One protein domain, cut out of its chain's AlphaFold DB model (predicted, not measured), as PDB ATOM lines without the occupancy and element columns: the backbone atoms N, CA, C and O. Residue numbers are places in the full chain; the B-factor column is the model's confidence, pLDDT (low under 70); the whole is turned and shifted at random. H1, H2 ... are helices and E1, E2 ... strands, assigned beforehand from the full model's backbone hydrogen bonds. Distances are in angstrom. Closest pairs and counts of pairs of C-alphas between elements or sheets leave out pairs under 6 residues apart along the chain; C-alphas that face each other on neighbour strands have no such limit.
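What this domain is: This is residues 2 to 163 of the 346 residues of a protein of Symbiodinium necroappetens (UniProt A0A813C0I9). A small three-stranded sheet has the long helix H5 packed over one face, with H6 and H7 packed on H5, while four helices, H1 to H4, gather at the other end of the domain, where H2 and H4 pack on each other. The unnamed stretch of residues 52 to 65 runs through the middle between these two parts. The printed part has 162 residues with seven named helices and three named strands, in the order H1 H2 H3 H4 E1 H5 E2 H6 E3 H7; the sheet E1 E3 E2 is antiparallel. The class is mixed, helices and strands, with under half of the residues, 80 of 162, in named elements. The whole is compact, with a radius of gyration of the C-alphas of 16.0 A and spans of 46 by 35 by 24 A.

How they stand to each other: H1, residues 2 to 5, and H2, residues 11 to 22, only just touch, with 3 pairs of C-alphas within 8 A; the closest are those of Met 5 and Arg 14, 5.5 A, and H2 takes part with residues 14 to 18 alone. H3, residues 32 to 35, is close to H1 but not clearly touching, the C-alphas of Arg 2 and Cys 34 being the closest at 4.9 A. H4, residues 41 to 51, touches H2, closest at the C-alphas of Gln 15 and Leu 47, 6.8 A, the same way at a steep tilt of 37 degrees, only just past shallow. E1, residues 66 to 70, is an edge strand antiparallel to the inner strand E3, residues 127 to 132, with N 69 and O 128 within hydrogen-bond range at 2.8 A. E3 is also antiparallel to the edge strand E2, residues 95 to 101, with N 99 and O 129 at 2.8 A. H4 only grazes this sheet, with residues 41 to 48. H5, residues 74 to 89, is on the sheet at a height of 9.9 A, over E1, E3 and E2, and runs slantwise to the strands, at 38 degrees to E1 on the local plane. E1, H5 and E2 form a split strand-helix-strand unit, two strands running the same way with E3 between them, and its crossover is right-handed. H5 on one face of the sheet gives two layers, a sheet and a helix. H6, residues 116 to 119, touches H5, closest at the C-alphas of Asn 81 and Glu 119, 4.5 A. H7, residues 141 to 151, touches residues 82 to 89 of H5 alone, opposite ways at a shallow tilt of 15 degrees; the closest C-alphas are those of Met 82 and Leu 147, 7.4 A. In H2, H4, H5 and H7 every O i to N i+4 pair is within hydrogen-bond range; H1, H3 and H6 are too short for such a pair.

Where its parts are: H1 begins at C-alpha 2, (129.025, 97.462, 123.378). From first to last C-alpha H2 measures 15.8 A, H4 15.4 A, E1 13.5 A, H5 22.7 A, E2 16.2 A, E3 16.4 A and H7 15.4 A. H5 begins at C-alpha 74, (129.533, 110.254, 151.002), and H7 ends at C-alpha 151, (131.973, 98.296, 146.816).

The domain as a whole: The two C-alphas farthest apart are those of Asp 104 and Ser 161, 47.1 A. The printed part has no cut. The links H4 to E1 and E2 to H6 are long, and in the second of them residues 107 to 108 pair antiparallel with residues 100 to 101 of E2. Mean pLDDT of the printed part is 91.4, and residue 155 alone is under 70.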
ATOM      1  N   ARG A   2     128.263  96.625 124.319       89.50
ATOM      2  CA  ARG A   2     129.025  97.462 123.378       89.50
ATOM      3  C   ARG A   2     128.358  97.579 121.996       89.50
ATOM      4  O   ARG A   2     127.897  98.660 121.655       89.50
ATOM      5  N   GLU A   3     128.158  96.454 121.307       87.94
ATOM      6  CA  GLU A   3     127.465  96.390 120.002       87.94
ATOM      7  C   GLU A   3     126.070  97.030 120.029       87.94
ATOM      8  O   GLU A   3     125.719  97.823 119.167       87.94
ATOM      9  N   MET A   4     125.279  96.745 121.073       88.56
ATOM     10  CA  MET A   4     123.928  97.296 121.224       88.56
ATOM     11  C   MET A   4     123.928  98.833 121.245       88.56
ATOM     12  O   MET A   4     123.000  99.450 120.732       88.56
ATOM     13  N   MET A   5     124.950  99.462 121.833       88.62
ATOM     14  CA  MET A   5     125.059 100.924 121.834       88.62
ATOM     15  C   MET A   5     125.326 101.491 120.434       88.62
ATOM     16  O   MET A   5     124.979 102.641 120.189       88.62
ATOM     17  N   GLY A   6     125.878 100.687 119.519       85.12
ATOM     18  CA  GLY A   6     126.082 101.023 118.107       85.12
ATOM     19  C   GLY A   6     124.797 101.364 117.349       85.12
ATOM     20  O   GLY A   6     124.848 102.130 116.395       85.12
ATOM     21  N   TYR A   7     123.636 100.876 117.802       86.56
ATOM     22  CA  TYR A   7     122.342 101.152 117.161       86.56
ATOM     23  C   TYR A   7     121.733 102.518 117.513       86.56
ATOM     24  O   TYR A   7     120.678 102.863 116.983       86.56
ATOM     25  N   PHE A   8     122.350 103.280 118.420       89.06
ATOM     26  CA  PHE A   8     121.843 104.580 118.855       89.06
ATOM     27  C   PHE A   8     122.813 105.689 118.436       89.06
ATOM     28  O   PHE A   8     123.917 105.802 118.970       89.06
ATOM     29  N   ASP A   9     122.373 106.535 117.510       85.56
ATOM     30  CA  ASP A   9     123.110 107.696 116.997       85.56
ATOM     31  C   ASP A   9     123.225 108.819 118.044       85.56
ATOM     32  O   ASP A   9     124.259 109.482 118.153       85.56
ATOM     33  N   LYS A  10     122.193 108.994 118.877       89.81
ATOM     34  CA  LYS A  10     122.144 110.024 119.923       89.81
ATOM     35  C   LYS A  10     122.744 109.560 121.244       89.81
ATOM     36  O   LYS A  10     122.400 108.496 121.766       89.81
ATOM     37  N   SER A  11     123.569 110.423 121.833       89.94
ATOM     38  CA  SER A  11     124.218 110.181 123.125       89.94
ATOM     39  C   SER A  11     123.222 109.879 124.240       89.94
ATOM     40  O   SER A  11     123.392 108.913 124.984       89.94
ATOM     41  N   GLU A  12     122.123 110.631 124.320       91.88
ATOM     42  CA  GLU A  12     121.130 110.452 125.378       91.88
ATOM     43  C   GLU A  12     120.488 109.064 125.300       91.88
ATOM     44  O   GLU A  12     120.278 108.414 126.321       91.88
ATOM     45  N   GLN A  13     120.233 108.568 124.086       93.50
ATOM     46  CA  GLN A  13     119.671 107.234 123.874       93.50
ATOM     47  C   GLN A  13     120.665 106.134 124.257       93.50
ATOM     48  O   GLN A  13     120.269 105.166 124.912       93.50
ATOM     49  N   ARG A  14     121.955 106.299 123.920       92.88
ATOM     50  CA  ARG A  14     123.023 105.390 124.374       92.88
ATOM     51  C   ARG A  14     123.096 105.341 125.894       92.88
ATOM     52  O   ARG A  14     123.127 104.250 126.460       92.88
ATOM     53  N   GLN A  15     123.074 106.498 126.556       93.94
ATOM     54  CA  GLN A  15     123.107 106.584 128.015       93.94
ATOM     55  C   GLN A  15     121.866 105.941 128.655       93.94
ATOM     56  O   GLN A  15     122.006 105.173 129.608       93.94
ATOM     57  N   GLU A  16     120.661 106.182 128.121       94.69
ATOM     58  CA  GLU A  16     119.433 105.527 128.598       94.69
ATOM     59  C   GLU A  16     119.506 104.005 128.467       94.69
ATOM     60  O   GLU A  16     119.225 103.281 129.427       94.69
ATOM     61  N   ALA A  17     119.906 103.507 127.294       93.69
ATOM     62  CA  ALA A  17     120.060 102.079 127.065       93.69
ATOM     63  C   ALA A  17     121.105 101.492 128.024       93.69
ATOM     64  O   ALA A  17     120.850 100.489 128.694       93.69
ATOM     65  N   PHE A  18     122.254 102.146 128.164       94.12
ATOM     66  CA  PHE A  18     123.307 101.705 129.062       94.12
ATOM     67  C   PHE A  18     122.818 101.603 130.512       94.12
ATOM     68  O   PHE A  18     122.936 100.541 131.117       94.12
ATOM     69  N   VAL A  19     122.175 102.646 131.045       94.25
ATOM     70  CA  VAL A  19     121.629 102.647 132.413       94.25
ATOM     71  C   VAL A  19     120.548 101.580 132.595       94.25
ATOM     72  O   VAL A  19     120.542 100.872 133.603       94.25
ATOM     73  N   MET A  20     119.663 101.402 131.610       94.31
ATOM     74  CA  MET A  20     118.589 100.404 131.660       94.31
ATOM     75  C   MET A  20     119.115  98.964 131.711       94.31
ATOM     76  O   MET A  20     118.491  98.095 132.330       94.31
ATOM     77  N   PHE A  21     120.240  98.694 131.051       92.50
ATOM     78  CA  PHE A  21     120.839  97.363 130.968       92.50
ATOM     79  C   PHE A  21     122.038  97.166 131.906       92.50
ATOM     80  O   PHE A  21     122.501  96.034 132.034       92.50
ATOM     81  N   PHE A  22     122.501  98.206 132.605       91.44
ATOM     82  CA  PHE A  22     123.698  98.173 133.451       91.44
ATOM     83  C   PHE A  22     123.677  97.034 134.479       91.44
ATOM     84  O   PHE A  22     124.623  96.261 134.589       91.44
ATOM     85  N   SER A  23     122.552  96.852 135.175       88.44
ATOM     86  CA  SER A  23     122.385  95.796 136.187       88.44
ATOM     87  C   SER A  23     122.321  94.369 135.620       88.44
ATOM     88  O   SER A  23     122.264  93.409 136.385       88.44
ATOM     89  N   ARG A  24     122.316  94.213 134.290       89.25
ATOM     90  CA  ARG A  24     122.333  92.916 133.596       89.25
ATOM     91  C   ARG A  24     123.730  92.525 133.103       89.25
ATOM     92  O   ARG A  24     123.878  91.438 132.552       89.25
ATOM     93  N   ILE A  25     124.738  93.378 133.291       87.25
ATOM     94  CA  ILE A  25     126.131  93.070 132.953       87.25
ATOM     95  C   ILE A  25     126.661  92.046 133.962       87.25
ATOM     96  O   ILE A  25     126.756  92.323 135.154       87.25
ATOM     97  N   THR A  26     127.014  90.851 133.492       86.00
ATOM     98  CA  THR A  26     127.507  89.757 134.350       86.00
ATOM     99  C   THR A  26     129.023  89.769 134.543       86.00
ATOM    100  O   THR A  26     129.542  89.163 135.477       86.00
ATOM    101  N   ASP A  27     129.741  90.449 133.658       87.94
ATOM    102  CA  ASP A  27     131.195  90.543 133.574       87.94
ATOM    103  C   ASP A  27     131.672  91.983 133.818       87.94
ATOM    104  O   ASP A  27     132.529  92.506 133.115       87.94
ATOM    105  N   MET A  28     131.153  92.624 134.872       87.88
ATOM    106  CA  MET A  28     131.415  94.037 135.208       87.88
ATOM    107  C   MET A  28     132.904  94.413 135.347       87.88
ATOM    108  O   MET A  28     133.246  95.589 135.334       87.88
ATOM    109  N   HIS A  29     133.808  93.440 135.467       89.06
ATOM    110  CA  HIS A  29     135.253  93.687 135.440       89.06
ATOM    111  C   HIS A  29     135.745  94.218 134.078       89.06
ATOM    112  O   HIS A  29     136.732  94.946 134.034       89.06
ATOM    113  N   ASN A  30     135.012  93.942 132.995       90.38
ATOM    114  CA  ASN A  30     135.300  94.411 131.638       90.38
ATOM    115  C   ASN A  30     134.417  95.593 131.206       90.38
ATOM    116  O   ASN A  30     134.276  95.867 130.017       90.38
ATOM    117  N   LEU A  31     133.837  96.328 132.162       88.94
ATOM    118  CA  LEU A  31     132.947  97.462 131.892       88.94
ATOM    119  C   LEU A  31     133.578  98.536 130.986       88.94
ATOM    120  O   LEU A  31     132.848  99.199 130.246       88.94
ATOM    121  N   LYS A  32     134.916  98.660 130.994       88.88
ATOM    122  CA  LYS A  32     135.651  99.596 130.132       88.88
ATOM    123  C   LYS A  32     135.375  99.364 128.639       88.88
ATOM    124  O   LYS A  32     135.226 100.337 127.913       88.88
ATOM    125  N   LEU A  33     135.128  98.115 128.210       88.88
ATOM    126  CA  LEU A  33     134.697  97.791 126.835       88.88
ATOM    127  C   LEU A  33     133.444  98.548 126.400       88.88
ATOM    128  O   LEU A  33     133.259  98.797 125.214       88.88
ATOM    129  N   CYS A  34     132.560  98.872 127.342       88.06
ATOM    130  CA  CYS A  34     131.358  99.636 127.054       88.06
ATOM    131  C   CYS A  34     131.579 101.134 127.288       88.06
ATOM    132  O   CYS A  34     131.087 101.938 126.505       88.06
ATOM    133  N   SER A  35     132.312 101.530 128.334       84.00
ATOM    134  CA  SER A  35     132.457 102.954 128.657       84.00
ATOM    135  C   SER A  35     133.229 103.747 127.600       84.00
ATOM    136  O   SER A  35     132.947 104.923 127.433       84.00
ATOM    137  N   VAL A  36     134.148 103.119 126.856       84.62
ATOM    138  CA  VAL A  36     134.887 103.783 125.759       84.62
ATOM    139  C   VAL A  36     133.998 104.205 124.582       84.62
ATOM    140  O   VAL A  36     134.413 105.005 123.754       84.62
ATOM    141  N   ARG A  37     132.752 103.714 124.514       85.81
ATOM    142  CA  ARG A  37     131.759 104.151 123.515       85.81
ATOM    143  C   ARG A  37     131.111 105.496 123.858       85.81
ATOM    144  O   ARG A  37     130.283 105.973 123.082       85.81
ATOM    145  N   PHE A  38     131.460 106.078 125.002       86.44
ATOM    146  CA  PHE A  38     131.116 107.445 125.367       86.44
ATOM    147  C   PHE A  38     132.341 108.319 125.103       86.44
ATOM    148  O   PHE A  38     133.364 108.175 125.770       86.44
ATOM    149  N   GLY A  39     132.260 109.146 124.061       72.38
ATOM    150  CA  GLY A  39     133.416 109.862 123.516       72.38
ATOM    151  C   GLY A  39     133.826 111.083 124.338       72.38
ATOM    152  O   GLY A  39     134.968 111.522 124.241       72.38
ATOM    153  N   GLU A  40     132.908 111.608 125.151       82.69
ATOM    154  CA  GLU A  40     133.105 112.817 125.946       82.69
ATOM    155  C   GLU A  40     133.107 112.502 127.447       82.69
ATOM    156  O   GLU A  40     132.286 111.727 127.948       82.69
ATOM    157  N   ASP A  41     133.988 113.169 128.197       81.62
ATOM    158  CA  ASP A  41     134.065 113.022 129.658       81.62
ATOM    159  C   ASP A  41     132.727 113.351 130.346       81.62
ATOM    160  O   ASP A  41     132.373 112.741 131.359       81.62
ATOM    161  N   GLU A  42     131.962 114.296 129.788       86.50
ATOM    162  CA  GLU A  42     130.648 114.687 130.301       86.50
ATOM    163  C   GLU A  42     129.640 113.529 130.235       86.50
ATOM    164  O   GLU A  42     128.900 113.304 131.194       86.50
ATOM    165  N   GLU A  43     129.646 112.734 129.162       89.25
ATOM    166  CA  GLU A  43     128.776 111.561 129.026       89.25
ATOM    167  C   GLU A  43     129.072 110.526 130.119       89.25
ATOM    168  O   GLU A  43     128.162 110.039 130.797       89.25
ATOM    169  N   VAL A  44     130.354 110.234 130.354       87.12
ATOM    170  CA  VAL A  44     130.791 109.304 131.407       87.12
ATOM    171  C   VAL A  44     130.430 109.844 132.796       87.12
ATOM    172  O   VAL A  44     129.970 109.091 133.660       87.12
ATOM    173  N   ASN A  45     130.584 111.150 133.024       86.12
ATOM    174  CA  ASN A  45     130.199 111.793 134.279       86.12
ATOM    175  C   ASN A  45     128.680 111.764 134.511       86.12
ATOM    176  O   ASN A  45     128.240 111.482 135.631       86.12
ATOM    177  N   ASN A  46     127.874 111.949 133.466       90.06
ATOM    178  CA  ASN A  46     126.420 111.811 133.534       90.06
ATOM    179  C   ASN A  46     126.009 110.386 133.924       90.06
ATOM    180  O   ASN A  46     125.157 110.201 134.798       90.06
ATOM    181  N   LEU A  47     126.660 109.362 133.360       91.19
ATOM    182  CA  LEU A  47     126.440 107.971 133.766       91.19
ATOM    183  C   LEU A  47     126.780 107.741 135.241       91.19
ATOM    184  O   LEU A  47     125.993 107.118 135.956       91.19
ATOM    185  N   ARG A  48     127.901 108.288 135.727       89.50
ATOM    186  CA  ARG A  48     128.289 108.204 137.145       89.50
ATOM    187  C   ARG A  48     127.282 108.883 138.067       89.50
ATOM    188  O   ARG A  48     126.969 108.338 139.120       89.50
ATOM    189  N   TYR A  49     126.733 110.031 137.675       87.81
ATOM    190  CA  TYR A  49     125.691 110.704 138.455       87.81
ATOM    191  C   TYR A  49     124.400 109.874 138.530       87.81
ATOM    192  O   TYR A  49     123.738 109.829 139.566       87.81
ATOM    193  N   ARG A  50     124.055 109.173 137.444       92.00
ATOM    194  CA  ARG A  50     122.841 108.348 137.358       92.00
ATOM    195  C   ARG A  50     122.965 106.989 138.048       92.00
ATOM    196  O   ARG A  50     121.973 106.494 138.577       92.00
ATOM    197  N   LEU A  51     124.147 106.375 138.009       91.69
ATOM    198  CA  LEU A  51     124.404 105.030 138.541       91.69
ATOM    199  C   LEU A  51     125.035 105.039 139.943       91.69
ATOM    200  O   LEU A  51     124.945 104.038 140.653       91.69
ATOM    201  N   GLY A  52     125.638 106.157 140.349       91.25
ATOM    202  CA  GLY A  52     126.462 106.288 141.551       91.25
ATOM    203  C   GLY A  52     127.955 106.222 141.223       91.25
ATOM    204  O   GLY A  52     128.392 105.406 140.407       91.25
ATOM    205  N   GLN A  53     128.754 107.059 141.887       92.12
ATOM    206  CA  GLN A  53     130.196 107.166 141.657       92.12
ATOM    207  C   GLN A  53     130.929 105.901 142.081       92.12
ATOM    208  O   GLN A  53     131.794 105.438 141.343       92.12
ATOM    209  N   ALA A  54     130.597 105.334 143.246       91.88
ATOM    210  CA  ALA A  54     131.246 104.103 143.682       91.88
ATOM    211  C   ALA A  54     130.816 102.929 142.797       91.88
ATOM    212  O   ALA A  54     131.658 102.186 142.316       91.88
ATOM    213  N   VAL A  55     129.520 102.800 142.501       89.12
ATOM    214  CA  VAL A  55     128.999 101.703 141.665       89.12
ATOM    215  C   VAL A  55     129.640 101.693 140.277       89.12
ATOM    216  O   VAL A  55     129.995 100.629 139.775       89.12
ATOM    217  N   PHE A  56     129.808 102.870 139.673       90.50
ATOM    218  CA  PHE A  56     130.432 103.032 138.362       90.50
ATOM    219  C   PHE A  56     131.945 103.296 138.433       90.50
ATOM    220  O   PHE A  56     132.559 103.712 137.449       90.50
ATOM    221  N   PHE A  57     132.569 103.070 139.593       92.81
ATOM    222  CA  PHE A  57     134.005 103.238 139.744       92.81
ATOM    223  C   PHE A  57     134.741 102.185 138.895       92.81
ATOM    224  O   PHE A  57     134.405 100.998 138.957       92.81
ATOM    225  N   PRO A  58     135.765 102.563 138.114       91.94
ATOM    226  CA  PRO A  58     136.500 101.636 137.256       91.94
ATOM    227  C   PRO A  58     137.501 100.796 138.069       91.94
ATOM    228  O   PRO A  58     138.711 100.931 137.934       91.94
ATOM    229  N   TYR A  59     137.004  99.911 138.938       93.00
ATOM    230  CA  TYR A  59     137.807  99.193 139.938       93.00
ATOM    231  C   TYR A  59     139.038  98.476 139.389       93.00
ATOM    232  O   TYR A  59     140.091  98.488 140.021       93.00
ATOM    233  N   PHE A  60     138.883  97.802 138.251       92.81
ATOM    234  CA  PHE A  60     139.948  97.002 137.663       92.81
ATOM    235  C   PHE A  60     140.811  97.790 136.686       92.81
ATOM    236  O   PHE A  60     141.986  97.463 136.573       92.81
ATOM    237  N   GLN A  61     140.248  98.802 136.020       92.88
ATOM    238  CA  GLN A  61     140.906  99.571 134.960       92.88
ATOM    239  C   GLN A  61     140.748 101.091 135.181       92.88
ATOM    240  O   GLN A  61     140.103 101.759 134.370       92.88
ATOM    241  N   PRO A  62     141.231 101.650 136.311       92.44
ATOM    242  CA  PRO A  62     141.116 103.075 136.610       92.44
ATOM    243  C   PRO A  62     142.052 103.954 135.772       92.44
ATOM    244  O   PRO A  62     141.968 105.176 135.867       92.44
ATOM    245  N   GLU A  63     142.951 103.365 134.984       89.44
ATOM    246  CA  GLU A  63     143.878 104.086 134.119       89.44
ATOM    247  C   GLU A  63     143.135 105.007 133.143       89.44
ATOM    248  O   GLU A  63     142.151 104.608 132.512       89.44
ATOM    249  N   ASN A  64     143.632 106.245 133.042       81.25
ATOM    250  CA  ASN A  64     143.106 107.356 132.243       81.25
ATOM    251  C   ASN A  64     141.720 107.863 132.665       81.25
ATOM    252  O   ASN A  64     141.207 108.814 132.074       81.25
ATOM    253  N   ALA A  65     141.130 107.310 133.728       87.81
ATOM    254  CA  ALA A  65     139.889 107.837 134.263       87.81
ATOM    255  C   ALA A  65     140.130 109.204 134.922       87.81
ATOM    256  O   ALA A  65     140.985 109.368 135.799       87.81
ATOM    257  N   LYS A  66     139.323 110.185 134.515       90.81
ATOM    258  CA  LYS A  66     139.192 111.480 135.188       90.81
ATOM    259  C   LYS A  66     138.118 111.374 136.259       90.81
ATOM    260  O   LYS A  66     137.110 110.700 136.044       90.81
ATOM    261  N   PHE A  67     138.313 112.026 137.396       93.12
ATOM    262  CA  PHE A  67     137.365 112.028 138.505       93.12
ATOM    263  C   PHE A  67     137.040 113.458 138.906       93.12
ATOM    264  O   PHE A  67     137.950 114.226 139.201       93.12
ATOM    265  N   GLU A  68     135.749 113.774 138.973       94.06
ATOM    266  CA  GLU A  68     135.225 115.044 139.474       94.06
ATOM    267  C   GLU A  68     134.284 114.754 140.646       94.06
ATOM    268  O   GLU A  68     133.170 114.251 140.484       94.06
ATOM    269  N   LEU A  69     134.770 114.987 141.864       95.31
ATOM    270  CA  LEU A  69     134.161 114.475 143.082       95.31
ATOM    271  C   LEU A  69     133.757 115.617 144.021       95.31
ATOM    272  O   LEU A  69     134.598 116.243 144.661       95.31
ATOM    273  N   ASP A  70     132.454 115.859 144.155       95.81
ATOM    274  CA  ASP A  70     131.903 116.709 145.212       95.81
ATOM    275  C   ASP A  70     131.941 115.993 146.573       95.81
ATOM    276  O   ASP A  70     131.215 115.029 146.833       95.81
ATOM    277  N   LEU A  71     132.802 116.486 147.463       97.00
ATOM    278  CA  LEU A  71     133.082 115.878 148.758       97.00
ATOM    279  C   LEU A  71     131.942 116.038 149.766       97.00
ATOM    280  O   LEU A  71     132.027 115.441 150.840       97.00
ATOM    281  N   THR A  72     130.872 116.773 149.453       96.50
ATOM    282  CA  THR A  72     129.661 116.807 150.292       96.50
ATOM    283  C   THR A  72     128.932 115.460 150.291       96.50
ATOM    284  O   THR A  72     128.389 115.038 151.321       96.50
ATOM    285  N   PHE A  73     129.029 114.696 149.199       95.56
ATOM    286  CA  PHE A  73     128.421 113.374 149.076       95.56
ATOM    287  C   PHE A  73     129.332 112.267 149.616       95.56
ATOM    288  O   PHE A  73     130.516 112.178 149.296       95.56
ATOM    289  N   HIS A  74     128.769 111.368 150.430       94.69
ATOM    290  CA  HIS A  74     129.533 110.254 151.002       94.69
ATOM    291  C   HIS A  74     130.073 109.289 149.938       94.69
ATOM    292  O   HIS A  74     131.210 108.844 150.050       94.69
ATOM    293  N   ASP A  75     129.282 109.023 148.897       94.94
ATOM    294  CA  ASP A  75     129.653 108.156 147.773       94.94
ATOM    295  C   ASP A  75     130.898 108.676 147.026       94.94
ATOM    296  O   ASP A  75     131.826 107.932 146.729       94.94
ATOM    297  N   HIS A  76     130.996 109.993 146.843       96.12
ATOM    298  CA  HIS A  76     132.155 110.633 146.222       96.12
ATOM    299  C   HIS A  76     133.398 110.570 147.124       96.12
ATOM    300  O   HIS A  76     134.500 110.291 146.652       96.12
ATOM    301  N   ARG A  77     133.231 110.761 148.441       96.81
ATOM    302  CA  ARG A  77     134.322 110.568 149.415       96.81
ATOM    303  C   ARG A  77     134.827 109.126 149.440       96.81
ATOM    304  O   ARG A  77     136.017 108.901 149.649       96.81
ATOM    305  N   LEU A  78     133.948 108.154 149.197       95.88
ATOM    306  CA  LEU A  78     134.344 106.758 149.050       95.88
ATOM    307  C   LEU A  78     135.231 106.558 147.811       95.88
ATOM    308  O   LEU A  78     136.233 105.856 147.900       95.88
ATOM    309  N   CYS A  79     134.951 107.226 146.690       96.50
ATOM    310  CA  CYS A  79     135.851 107.208 145.530       96.50
ATOM    311  C   CYS A  79     137.227 107.804 145.842       96.50
ATOM    312  O   CYS A  79     138.236 107.199 145.486       96.50
ATOM    313  N   VAL A  80     137.296 108.918 146.581       97.25
ATOM    314  CA  VAL A  80     138.581 109.477 147.051       97.25
ATOM    315  C   VAL A  80     139.339 108.468 147.912       97.25
ATOM    316  O   VAL A  80     140.530 108.245 147.703       97.25
ATOM    317  N   ASN A  81     138.645 107.817 148.847       96.50
ATOM    318  CA  ASN A  81     139.218 106.770 149.688       96.50
ATOM    319  C   ASN A  81     139.840 105.638 148.856       96.50
ATOM    320  O   ASN A  81     140.973 105.229 149.115       96.50
ATOM    321  N   MET A  82     139.113 105.166 147.840       96.69
ATOM    322  CA  MET A  82     139.567 104.112 146.936       96.69
ATOM    323  C   MET A  82     140.776 104.550 146.104       96.69
ATOM    324  O   MET A  82     141.748 103.803 146.040       96.69
ATOM    325  N   LEU A  83     140.761 105.763 145.538       97.19
ATOM    326  CA  LEU A  83     141.872 106.322 144.755       97.19
ATOM    327  C   LEU A  83     143.157 106.441 145.578       97.19
ATOM    328  O   LEU A  83     144.210 105.966 145.158       97.19
ATOM    329  N   VAL A  84     143.072 107.021 146.779       96.94
ATOM    330  CA  VAL A  84     144.231 107.157 147.676       96.94
ATOM    331  C   VAL A  84     144.726 105.784 148.128       96.94
ATOM    332  O   VAL A  84     145.932 105.547 148.179       96.94
ATOM    333  N   GLY A  85     143.811 104.850 148.395       96.81
ATOM    334  CA  GLY A  85     144.162 103.477 148.741       96.81
ATOM    335  C   GLY A  85     144.843 102.711 147.604       96.81
ATOM    336  O   GLY A  85     145.732 101.904 147.886       96.81
ATOM    337  N   LEU A  86     144.445 102.957 146.350       96.94
ATOM    338  CA  LEU A  86     145.093 102.408 145.155       96.94
ATOM    339  C   LEU A  86     146.511 102.970 145.026       96.94
ATOM    340  O   LEU A  86     147.466 102.201 145.058       96.94
ATOM    341  N   ALA A  87     146.669 104.296 145.039       95.75
ATOM    342  CA  ALA A  87     147.982 104.939 144.953       95.75
ATOM    343  C   ALA A  87     148.933 104.523 146.091       95.75
ATOM    344  O   ALA A  87     150.137 104.396 145.896       95.75
ATOM    345  N   ALA A  88     148.413 104.266 147.294       95.38
ATOM    346  CA  ALA A  88     149.223 103.793 148.415       95.38
ATOM    347  C   ALA A  88     149.769 102.361 148.236       95.38
ATOM    348  O   ALA A  88     150.747 102.007 148.895       95.38
ATOM    349  N   ARG A  89     149.129 101.534 147.399       96.38
ATOM    350  CA  ARG A  89     149.461 100.109 147.187       96.38
ATOM    351  C   ARG A  89     150.031  99.792 145.809       96.38
ATOM    352  O   ARG A  89     150.559  98.695 145.647       96.38
ATOM    353  N   GLU A  90     149.868 100.703 144.861       95.56
ATOM    354  CA  GLU A  90     150.444 100.655 143.519       95.56
ATOM    355  C   GLU A  90     151.656 101.585 143.505       95.56
ATOM    356  O   GLU A  90     152.759 101.167 143.843       95.56
ATOM    357  N   LYS A  91     151.446 102.886 143.276       92.62
ATOM    358  CA  LYS A  91     152.501 103.898 143.358       92.62
ATOM    359  C   LYS A  91     151.922 105.247 143.758       92.62
ATOM    360  O   LYS A  91     150.907 105.692 143.231       92.62
ATOM    361  N   PHE A  92     152.577 105.932 144.698       88.62
ATOM    362  CA  PHE A  92     152.036 107.166 145.292       88.62
ATOM    363  C   PHE A  92     151.805 108.282 144.257       88.62
ATOM    364  O   PHE A  92     150.895 109.088 144.416       88.62
ATOM    365  N   GLY A  93     152.601 108.302 143.182       89.31
ATOM    366  CA  GLY A  93     152.480 109.255 142.076       89.31
ATOM    367  C   GLY A  93     151.357 108.958 141.075       89.31
ATOM    368  O   GLY A  93     151.207 109.718 140.127       89.31
ATOM    369  N   ASN A  94     150.572 107.893 141.260       94.00
ATOM    370  CA  ASN A  94     149.530 107.479 140.314       94.00
ATOM    371  C   ASN A  94     148.332 108.433 140.246       94.00
ATOM    372  O   ASN A  94     147.611 108.448 139.250       94.00
ATOM    373  N   ILE A  95     148.121 109.261 141.273       95.25
ATOM    374  CA  ILE A  95     147.126 110.333 141.213       95.25
ATOM    375  C   ILE A  95     147.794 111.576 140.623       95.25
ATOM    376  O   ILE A  95     148.693 112.158 141.230       95.25
ATOM    377  N   ARG A  96     147.346 111.976 139.433       92.88
ATOM    378  CA  ARG A  96     147.862 113.114 138.662       92.88
ATOM    379  C   ARG A  96     146.846 114.250 138.642       92.88
ATOM    380  O   ARG A  96     145.650 114.020 138.813       92.88
ATOM    381  N   ASP A  97     147.344 115.466 138.427       93.94
ATOM    382  CA  ASP A  97     146.545 116.694 138.303       93.94
ATOM    383  C   ASP A  97     145.515 116.851 139.431       93.94
ATOM    384  O   ASP A  97     144.356 117.201 139.211       93.94
ATOM    385  N   ALA A  98     145.934 116.500 140.649       96.62
ATOM    386  CA  ALA A  98     145.081 116.533 141.821       96.62
ATOM    387  C   ALA A  98     144.816 117.978 142.239       96.62
ATOM    388  O   ALA A  98     145.745 118.722 142.538       96.62
ATOM    389  N   VAL A  99     143.542 118.347 142.317       97.50
ATOM    390  CA  VAL A  99     143.105 119.690 142.691       97.50
ATOM    391  C   VAL A  99     141.938 119.591 143.660       97.50
ATOM    392  O   VAL A  99     140.907 118.998 143.344       97.50
ATOM    393  N   TRP A 100     142.056 120.216 144.831       97.88
ATOM    394  CA  TRP A 100     140.935 120.389 145.756       97.88
ATOM    395  C   TRP A 100     140.515 121.854 145.829       97.88
ATOM    396  O   TRP A 100     141.235 122.704 146.352       97.88
ATOM    397  N   ILE A 101     139.316 122.135 145.325       97.94
ATOM    398  CA  ILE A 101     138.651 123.428 145.452       97.94
ATOM    399  C   ILE A 101     137.873 123.422 146.765       97.94
ATOM    400  O   ILE A 101     136.889 122.690 146.922       97.94
ATOM    401  N   LYS A 102     138.323 124.236 147.714       96.69
ATOM    402  CA  LYS A 102     137.732 124.366 149.046       96.69
ATOM    403  C   LYS A 102     136.414 125.153 148.986       96.69
ATOM    404  O   LYS A 102     136.153 125.850 148.004       96.69
ATOM    405  N   PRO A 103     135.573 125.087 150.034       95.69
ATOM    406  CA  PRO A 103     134.295 125.808 150.073       95.69
ATOM    407  C   PRO A 103     134.417 127.332 149.921       95.69
ATOM    408  O   PRO A 103     133.487 127.976 149.448       95.69
ATOM    409  N   ASP A 104     135.562 127.904 150.300       95.25
ATOM    410  CA  ASP A 104     135.868 129.333 150.153       95.25
ATOM    411  C   ASP A 104     136.359 129.721 148.744       95.25
ATOM    412  O   ASP A 104     136.652 130.890 148.493       95.25
ATOM    413  N   GLY A 105     136.446 128.754 147.825       94.69
ATOM    414  CA  GLY A 105     136.940 128.931 146.461       94.69
ATOM    415  C   GLY A 105     138.462 128.868 146.322       94.69
ATOM    416  O   GLY A 105     138.955 128.937 145.199       94.69
ATOM    417  N   SER A 106     139.216 128.722 147.417       96.44
ATOM    418  CA  SER A 106     140.667 128.526 147.342       96.44
ATOM    419  C   SER A 106     141.024 127.125 146.839       96.44
ATOM    420  O   SER A 106     140.282 126.162 147.037       96.44
ATOM    421  N   GLN A 107     142.176 127.017 146.181       96.56
ATOM    422  CA  GLN A 107     142.639 125.801 145.519       96.56
ATOM    423  C   GLN A 107     143.869 125.220 146.229       96.56
ATOM    424  O   GLN A 107     144.752 125.962 146.661       96.56
ATOM    425  N   ASP A 108     143.905 123.897 146.373       96.25
ATOM    426  CA  ASP A 108     145.060 123.129 146.842       96.25
ATOM    427  C   ASP A 108     145.483 122.133 145.754       96.25
ATOM    428  O   ASP A 108     144.720 121.223 145.420       96.25
ATOM    429  N   ASP A 109     146.680 122.336 145.202       95.19
ATOM    430  CA  ASP A 109     147.249 121.554 144.092       95.19
ATOM    431  C   ASP A 109     148.110 120.377 144.566       95.19
ATOM    432  O   ASP A 109     148.778 119.724 143.767       95.19
ATOM    433  N   PHE A 110     148.158 120.130 145.880       94.75
ATOM    434  CA  PHE A 110     148.915 119.027 146.473       94.75
ATOM    435  C   PHE A 110     150.370 118.917 145.968       94.75
ATOM    436  O   PHE A 110     150.789 117.838 145.545       94.75
ATOM    437  N   PRO A 111     151.208 119.971 146.068       91.06
ATOM    438  CA  PRO A 111     152.593 119.920 145.580       91.06
ATOM    439  C   PRO A 111     153.444 118.836 146.266       91.06
ATOM    440  O   PRO A 111     154.453 118.398 145.723       91.06
ATOM    441  N   MET A 112     153.035 118.391 147.460       89.31
ATOM    442  CA  MET A 112     153.669 117.307 148.225       89.31
ATOM    443  C   MET A 112     152.899 115.975 148.133       89.31
ATOM    444  O   MET A 112     153.172 115.046 148.895       89.31
ATOM    445  N   GLY A 113     151.930 115.883 147.221       89.81
ATOM    446  CA  GLY A 113     151.001 114.769 147.086       89.81
ATOM    447  C   GLY A 113     149.818 114.825 148.053       89.81
ATOM    448  O   GLY A 113     149.756 115.630 148.987       89.81
ATOM    449  N   ILE A 114     148.848 113.943 147.811       94.06
ATOM    450  CA  ILE A 114     147.614 113.869 148.598       94.06
ATOM    451  C   ILE A 114     147.911 113.229 149.965       94.06
ATOM    452  O   ILE A 114     148.600 112.204 150.031       94.06
ATOM    453  N   PRO A 115     147.389 113.777 151.080       94.25
ATOM    454  CA  PRO A 115     147.605 113.198 152.399       94.25
ATOM    455  C   PRO A 115     147.101 111.753 152.487       94.25
ATOM    456  O   PRO A 115     145.938 111.470 152.210       94.25
ATOM    457  N   ARG A 116     147.939 110.839 152.993       92.38
ATOM    458  CA  ARG A 116     147.562 109.423 153.195       92.38
ATOM    459  C   ARG A 116     146.332 109.240 154.088       92.38
ATOM    460  O   ARG A 116     145.617 108.258 153.951       92.38
ATOM    461  N   SER A 117     146.058 110.188 154.986       94.19
ATOM    462  CA  SER A 117     144.856 110.171 155.827       94.19
ATOM    463  C   SER A 117     143.554 110.208 155.021       94.19
ATOM    464  O   SER A 117     142.517 109.797 155.539       94.19
ATOM    465  N   TRP A 118     143.588 110.643 153.758       95.38
ATOM    466  CA  TRP A 118     142.429 110.612 152.866       95.38
ATOM    467  C   TRP A 118     142.003 109.175 152.508       95.38
ATOM    468  O   TRP A 118     140.851 108.967 152.134       95.38
ATOM    469  N   GLU A 119     142.835 108.161 152.792       91.19
ATOM    470  CA  GLU A 119     142.468 106.730 152.829       91.19
ATOM    471  C   GLU A 119     141.505 106.373 153.992       91.19
ATOM    472  O   GLU A 119     141.316 105.212 154.352       91.19
ATOM    473  N   GLY A 120     140.783 107.348 154.545       88.25
ATOM    474  CA  GLY A 120     139.678 107.117 155.483       88.25
ATOM    475  C   GLY A 120     139.004 108.394 155.976       88.25
ATOM    476  O   GLY A 120     137.860 108.355 156.420       88.25
ATOM    477  N   LEU A 121     139.706 109.522 155.888       91.25
ATOM    478  CA  LEU A 121     139.307 110.810 156.449       91.25
ATOM    479  C   LEU A 121     139.516 111.932 155.423       91.25
ATOM    480  O   LEU A 121     140.222 112.906 155.690       91.25
ATOM    481  N   SER A 122     138.933 111.790 154.230       92.31
ATOM    482  CA  SER A 122     138.870 112.905 153.282       92.31
ATOM    483  C   SER A 122     138.012 114.048 153.857       92.31
ATOM    484  O   SER A 122     137.128 113.794 154.686       92.31
ATOM    485  N   PRO A 123     138.206 115.299 153.405       95.31
ATOM    486  CA  PRO A 123     137.315 116.404 153.742       95.31
ATOM    487  C   PRO A 123     135.850 116.092 153.412       95.31
ATOM    488  O   PRO A 123     135.557 115.246 152.564       95.31
ATOM    489  N   THR A 124     134.931 116.786 154.087       96.88
ATOM    490  CA  THR A 124     133.476 116.627 153.917       96.88
ATOM    491  C   THR A 124     132.833 117.688 153.034       96.88
ATOM    492  O   THR A 124     131.617 117.687 152.884       96.88
ATOM    493  N   GLU A 125     133.624 118.608 152.484       96.69
ATOM    494  CA  GLU A 125     133.156 119.724 151.665       96.69
ATOM    495  C   GLU A 125     134.198 120.077 150.591       96.69
ATOM    496  O   GLU A 125     135.384 119.747 150.708       96.69
ATOM    497  N   GLY A 126     133.752 120.784 149.552       96.94
ATOM    498  CA  GLY A 126     134.576 121.170 148.407       96.94
ATOM    499  C   GLY A 126     134.535 120.150 147.269       96.94
ATOM    500  O   GLY A 126     133.873 119.117 147.358       96.94
ATOM    501  N   ARG A 127     135.243 120.453 146.180       97.38
ATOM    502  CA  ARG A 127     135.300 119.615 144.974       97.38
ATOM    503  C   ARG A 127     136.722 119.155 144.721       97.38
ATOM    504  O   ARG A 127     137.636 119.974 144.693       97.38
ATOM    505  N   PHE A 128     136.900 117.856 144.555       97.38
ATOM    506  CA  PHE A 128     138.181 117.230 144.285       97.38
ATOM    507  C   PHE A 128     138.215 116.704 142.852       97.38
ATOM    508  O   PHE A 128     137.314 115.976 142.442       97.38
ATOM    509  N   HIS A 129     139.258 117.062 142.115       95.81
ATOM    510  CA  HIS A 129     139.483 116.642 140.739       95.81
ATOM    511  C   HIS A 129     140.828 115.933 140.659       95.81
ATOM    512  O   HIS A 129     141.777 116.354 141.320       95.81
ATOM    513  N   CYS A 130     140.915 114.853 139.888       95.69
ATOM    514  CA  CYS A 130     142.190 114.208 139.582       95.69
ATOM    515  C   CYS A 130     142.070 113.275 138.374       95.69
ATOM    516  O   CYS A 130     140.967 112.957 137.916       95.69
ATOM    517  N   ARG A 131     143.216 112.784 137.907       93.81
ATOM    518  CA  ARG A 131     143.324 111.640 137.000       93.81
ATOM    519  C   ARG A 131     144.069 110.508 137.683       93.81
ATOM    520  O   ARG A 131     144.953 110.760 138.504       93.81
ATOM    521  N   TYR A 132     143.740 109.274 137.324       93.81
ATOM    522  CA  TYR A 132     144.487 108.106 137.775       93.81
ATOM    523  C   TYR A 132     145.274 107.492 136.614       93.81
ATOM    524  O   TYR A 132     144.729 107.248 135.539       93.81
ATOM    525  N   VAL A 133     146.562 107.247 136.831       92.31
ATOM    526  CA  VAL A 133     147.454 106.530 135.909       92.31
ATOM    527  C   VAL A 133     148.144 105.419 136.681       92.31
ATOM    528  O   VAL A 133     148.364 105.561 137.876       92.31
ATOM    529  N   CYS A 134     148.479 104.312 136.037       92.81
ATOM    530  CA  CYS A 134     149.233 103.241 136.675       92.81
ATOM    531  C   CYS A 134     149.992 102.482 135.596       92.81
ATOM    532  O   CYS A 134     149.382 102.089 134.602       92.81
ATOM    533  N   SER A 135     151.290 102.259 135.810       90.56
ATOM    534  CA  SER A 135     152.042 101.307 134.995       90.56
ATOM    535  C   SER A 135     151.447  99.907 135.159       90.56
ATOM    536  O   SER A 135     150.890  99.570 136.213       90.56
ATOM    537  N   ALA A 136     151.560  99.084 134.118       87.69
ATOM    538  CA  ALA A 136     151.185  97.680 134.203       87.69
ATOM    539  C   ALA A 136     152.000  96.949 135.286       87.69
ATOM    540  O   ALA A 136     151.448  96.086 135.970       87.69
ATOM    541  N   ASP A 137     153.258  97.352 135.493       89.50
ATOM    542  CA  ASP A 137     154.177  96.744 136.460       89.50
ATOM    543  C   ASP A 137     153.846  97.101 137.919       89.50
ATOM    544  O   ASP A 137     154.031  96.288 138.826       89.50
ATOM    545  N   ASP A 138     153.270  98.283 138.156       92.81
ATOM    546  CA  ASP A 138     152.876  98.762 139.492       92.81
ATOM    547  C   ASP A 138     151.483  98.265 139.930       92.81
ATOM    548  O   ASP A 138     151.032  98.514 141.057       92.81
ATOM    549  N   ARG A 139     150.753  97.589 139.039       93.75
ATOM    550  CA  ARG A 139     149.351  97.225 139.243       93.75
ATOM    551  C   ARG A 139     149.173  96.263 140.415       93.75
ATOM    552  O   ARG A 139     149.689  95.148 140.433       93.75
ATOM    553  N   ASN A 140     148.273  96.610 141.334       95.88
ATOM    554  CA  ASN A 140     147.891  95.730 142.433       95.88
ATOM    555  C   ASN A 140     146.523  95.087 142.170       95.88
ATOM    556  O   ASN A 140     145.497  95.468 142.745       95.88
ATOM    557  N   PHE A 141     146.506  94.072 141.298       94.75
ATOM    558  CA  PHE A 141     145.272  93.399 140.876       94.75
ATOM    559  C   PHE A 141     144.471  92.823 142.056       94.75
ATOM    560  O   PHE A 141     143.244  92.945 142.115       94.75
ATOM    561  N   GLN A 142     145.156  92.241 143.047       94.25
ATOM    562  CA  GLN A 142     144.507  91.685 144.235       94.25
ATOM    563  C   GLN A 142     143.754  92.763 145.025       94.25
ATOM    564  O   GLN A 142     142.628  92.521 145.478       94.25
ATOM    565  N   TYR A 143     144.350  93.946 145.188       95.50
ATOM    566  CA  TYR A 143     143.705  95.048 145.887       95.50
ATOM    567  C   TYR A 143     142.534  95.628 145.086       95.50
ATOM    568  O   TYR A 143     141.448  95.779 145.652       95.50
ATOM    569  N   ARG A 144     142.694  95.836 143.771       94.94
ATOM    570  CA  ARG A 144     141.601  96.240 142.862       94.94
ATOM    571  C   ARG A 144     140.394  95.308 142.969       94.94
ATOM    572  O   ARG A 144     139.269  95.757 143.189       94.94
ATOM    573  N   ARG A 145     140.640  93.996 142.941       93.50
ATOM    574  CA  ARG A 145     139.609  92.970 143.137       93.50
ATOM    575  C   ARG A 145     138.932  93.074 144.503       93.50
ATOM    576  O   ARG A 145     137.718  92.921 144.596       93.50
ATOM    577  N   SER A 146     139.691  93.355 145.564       92.88
ATOM    578  CA  SER A 146     139.122  93.529 146.907       92.88
ATOM    579  C   SER A 146     138.191  94.744 147.000       92.88
ATOM    580  O   SER A 146     137.144  94.658 147.642       92.88
ATOM    581  N   LEU A 147     138.522  95.846 146.313       93.88
ATOM    582  CA  LEU A 147     137.658  97.023 146.218       93.88
ATOM    583  C   LEU A 147     136.386  96.710 145.426       93.88
ATOM    584  O   LEU A 147     135.292  97.017 145.899       93.88
ATOM    585  N   ALA A 148     136.515  96.034 144.279       92.56
ATOM    586  CA  ALA A 148     135.379  95.626 143.455       92.56
ATOM    587  C   ALA A 148     134.399  94.719 144.220       92.56
ATOM    588  O   ALA A 148     133.187  94.924 144.162       92.56
ATOM    589  N   ALA A 149     134.916  93.757 144.990       90.12
ATOM    590  CA  ALA A 149     134.096  92.868 145.810       90.12
ATOM    591  C   ALA A 149     133.401  93.605 146.964       90.12
ATOM    592  O   ALA A 149     132.274  93.273 147.326       90.12
ATOM    593  N   LYS A 150     134.070  94.604 147.551       90.56
ATOM    594  CA  LYS A 150     133.550  95.351 148.700       90.56
ATOM    595  C   LYS A 150     132.527  96.420 148.310       90.56
ATOM    596  O   LYS A 150     131.583  96.637 149.065       90.56
ATOM    597  N   PHE A 151     132.725  97.090 147.177       89.75
ATOM    598  CA  PHE A 151     131.973  98.296 146.816       89.75
ATOM    599  C   PHE A 151     131.285  98.223 145.442       89.75
ATOM    600  O   PHE A 151     130.271  98.885 145.245       89.75
ATOM    601  N   GLY A 152     131.792  97.407 144.514       81.44
ATOM    602  CA  GLY A 152     131.405  97.428 143.097       81.44
ATOM    603  C   GLY A 152     130.338  96.423 142.682       81.44
ATOM    604  O   GLY A 152     130.198  96.161 141.492       81.44
ATOM    605  N   TYR A 153     129.635  95.799 143.633       74.62
ATOM    606  CA  TYR A 153     128.638  94.749 143.367       74.62
ATOM    607  C   TYR A 153     129.149  93.592 142.486       74.62
ATOM    608  O   TYR A 153     128.361  92.898 141.848       74.62
ATOM    609  N   ASN A 154     130.461  93.337 142.496       72.19
ATOM    610  CA  ASN A 154     131.088  92.235 141.777       72.19
ATOM    611  C   ASN A 154     131.578  91.168 142.774       72.19
ATOM    612  O   ASN A 154     132.745  91.175 143.168       72.19
ATOM    613  N   PRO A 155     130.700  90.256 143.233       63.22
ATOM    614  CA  PRO A 155     131.037  89.289 144.278       63.22
ATOM    615  C   PRO A 155     131.892  88.115 143.778       63.22
ATOM    616  O   PRO A 155     132.247  87.241 144.570       63.22
ATOM    617  N   ARG A 156     132.174  88.032 142.470       75.69
ATOM    618  CA  ARG A 156     132.868  86.887 141.877       75.69
ATOM    619  C   ARG A 156     134.380  87.032 142.033       75.69
ATOM    620  O   ARG A 156     134.943  88.113 141.888       75.69
ATOM    621  N   ASP A 157     135.043  85.904 142.257       82.19
ATOM    622  CA  ASP A 157     136.498  85.810 142.203       82.19
ATOM    623  C   ASP A 157     136.974  85.882 140.742       82.19
ATOM    624  O   ASP A 157     137.034  84.876 140.036       82.19
ATOM    625  N   VAL A 158     137.213  87.104 140.262       88.62
ATOM    626  CA  VAL A 158     137.736  87.381 138.917       88.62
ATOM    627  C   VAL A 158     139.234  87.065 138.881       88.62
ATOM    628  O   VAL A 158     139.991  87.512 139.754       88.62
ATOM    629  N   ARG A 159     139.672  86.308 137.867       91.00
ATOM    630  CA  ARG A 159     141.095  86.088 137.571       91.00
ATOM    631  C   ARG A 159     141.597  87.155 136.608       91.00
ATOM    632  O   ARG A 159     140.868  87.579 135.720       91.00
ATOM    633  N   GLU A 160     142.864  87.531 136.728       90.56
ATOM    634  CA  GLU A 160     143.462  88.537 135.842       90.56
ATOM    635  C   GLU A 160     143.452  88.112 134.367       90.56
ATOM    636  O   GLU A 160     143.245  88.940 133.491       90.56
ATOM    637  N   SER A 161     143.546  86.811 134.081       90.94
ATOM    638  CA  SER A 161     143.427  86.272 132.719       90.94
ATOM    639  C   SER A 161     142.043  86.452 132.079       90.94
ATOM    640  O   SER A 161     141.888  86.177 130.897       90.94
ATOM    641  N   GLU A 162     141.013  86.807 132.857       90.88
ATOM    642  CA  GLU A 162     139.659  87.102 132.357       90.88
ATOM    643  C   GLU A 162     139.487  88.597 132.015       90.88
ATOM    644  O   GLU A 162     138.443  88.997 131.496       90.88
ATOM    645  N   MET A 163     140.500  89.425 132.301       91.12
ATOM    646  CA  MET A 163     140.481  90.858 132.032       91.12
ATOM    647  C   MET A 163     140.749  91.160 130.562       91.12
ATOM    648  O   MET A 163     141.774  90.773 130.005       91.12
TER     649      MET A 163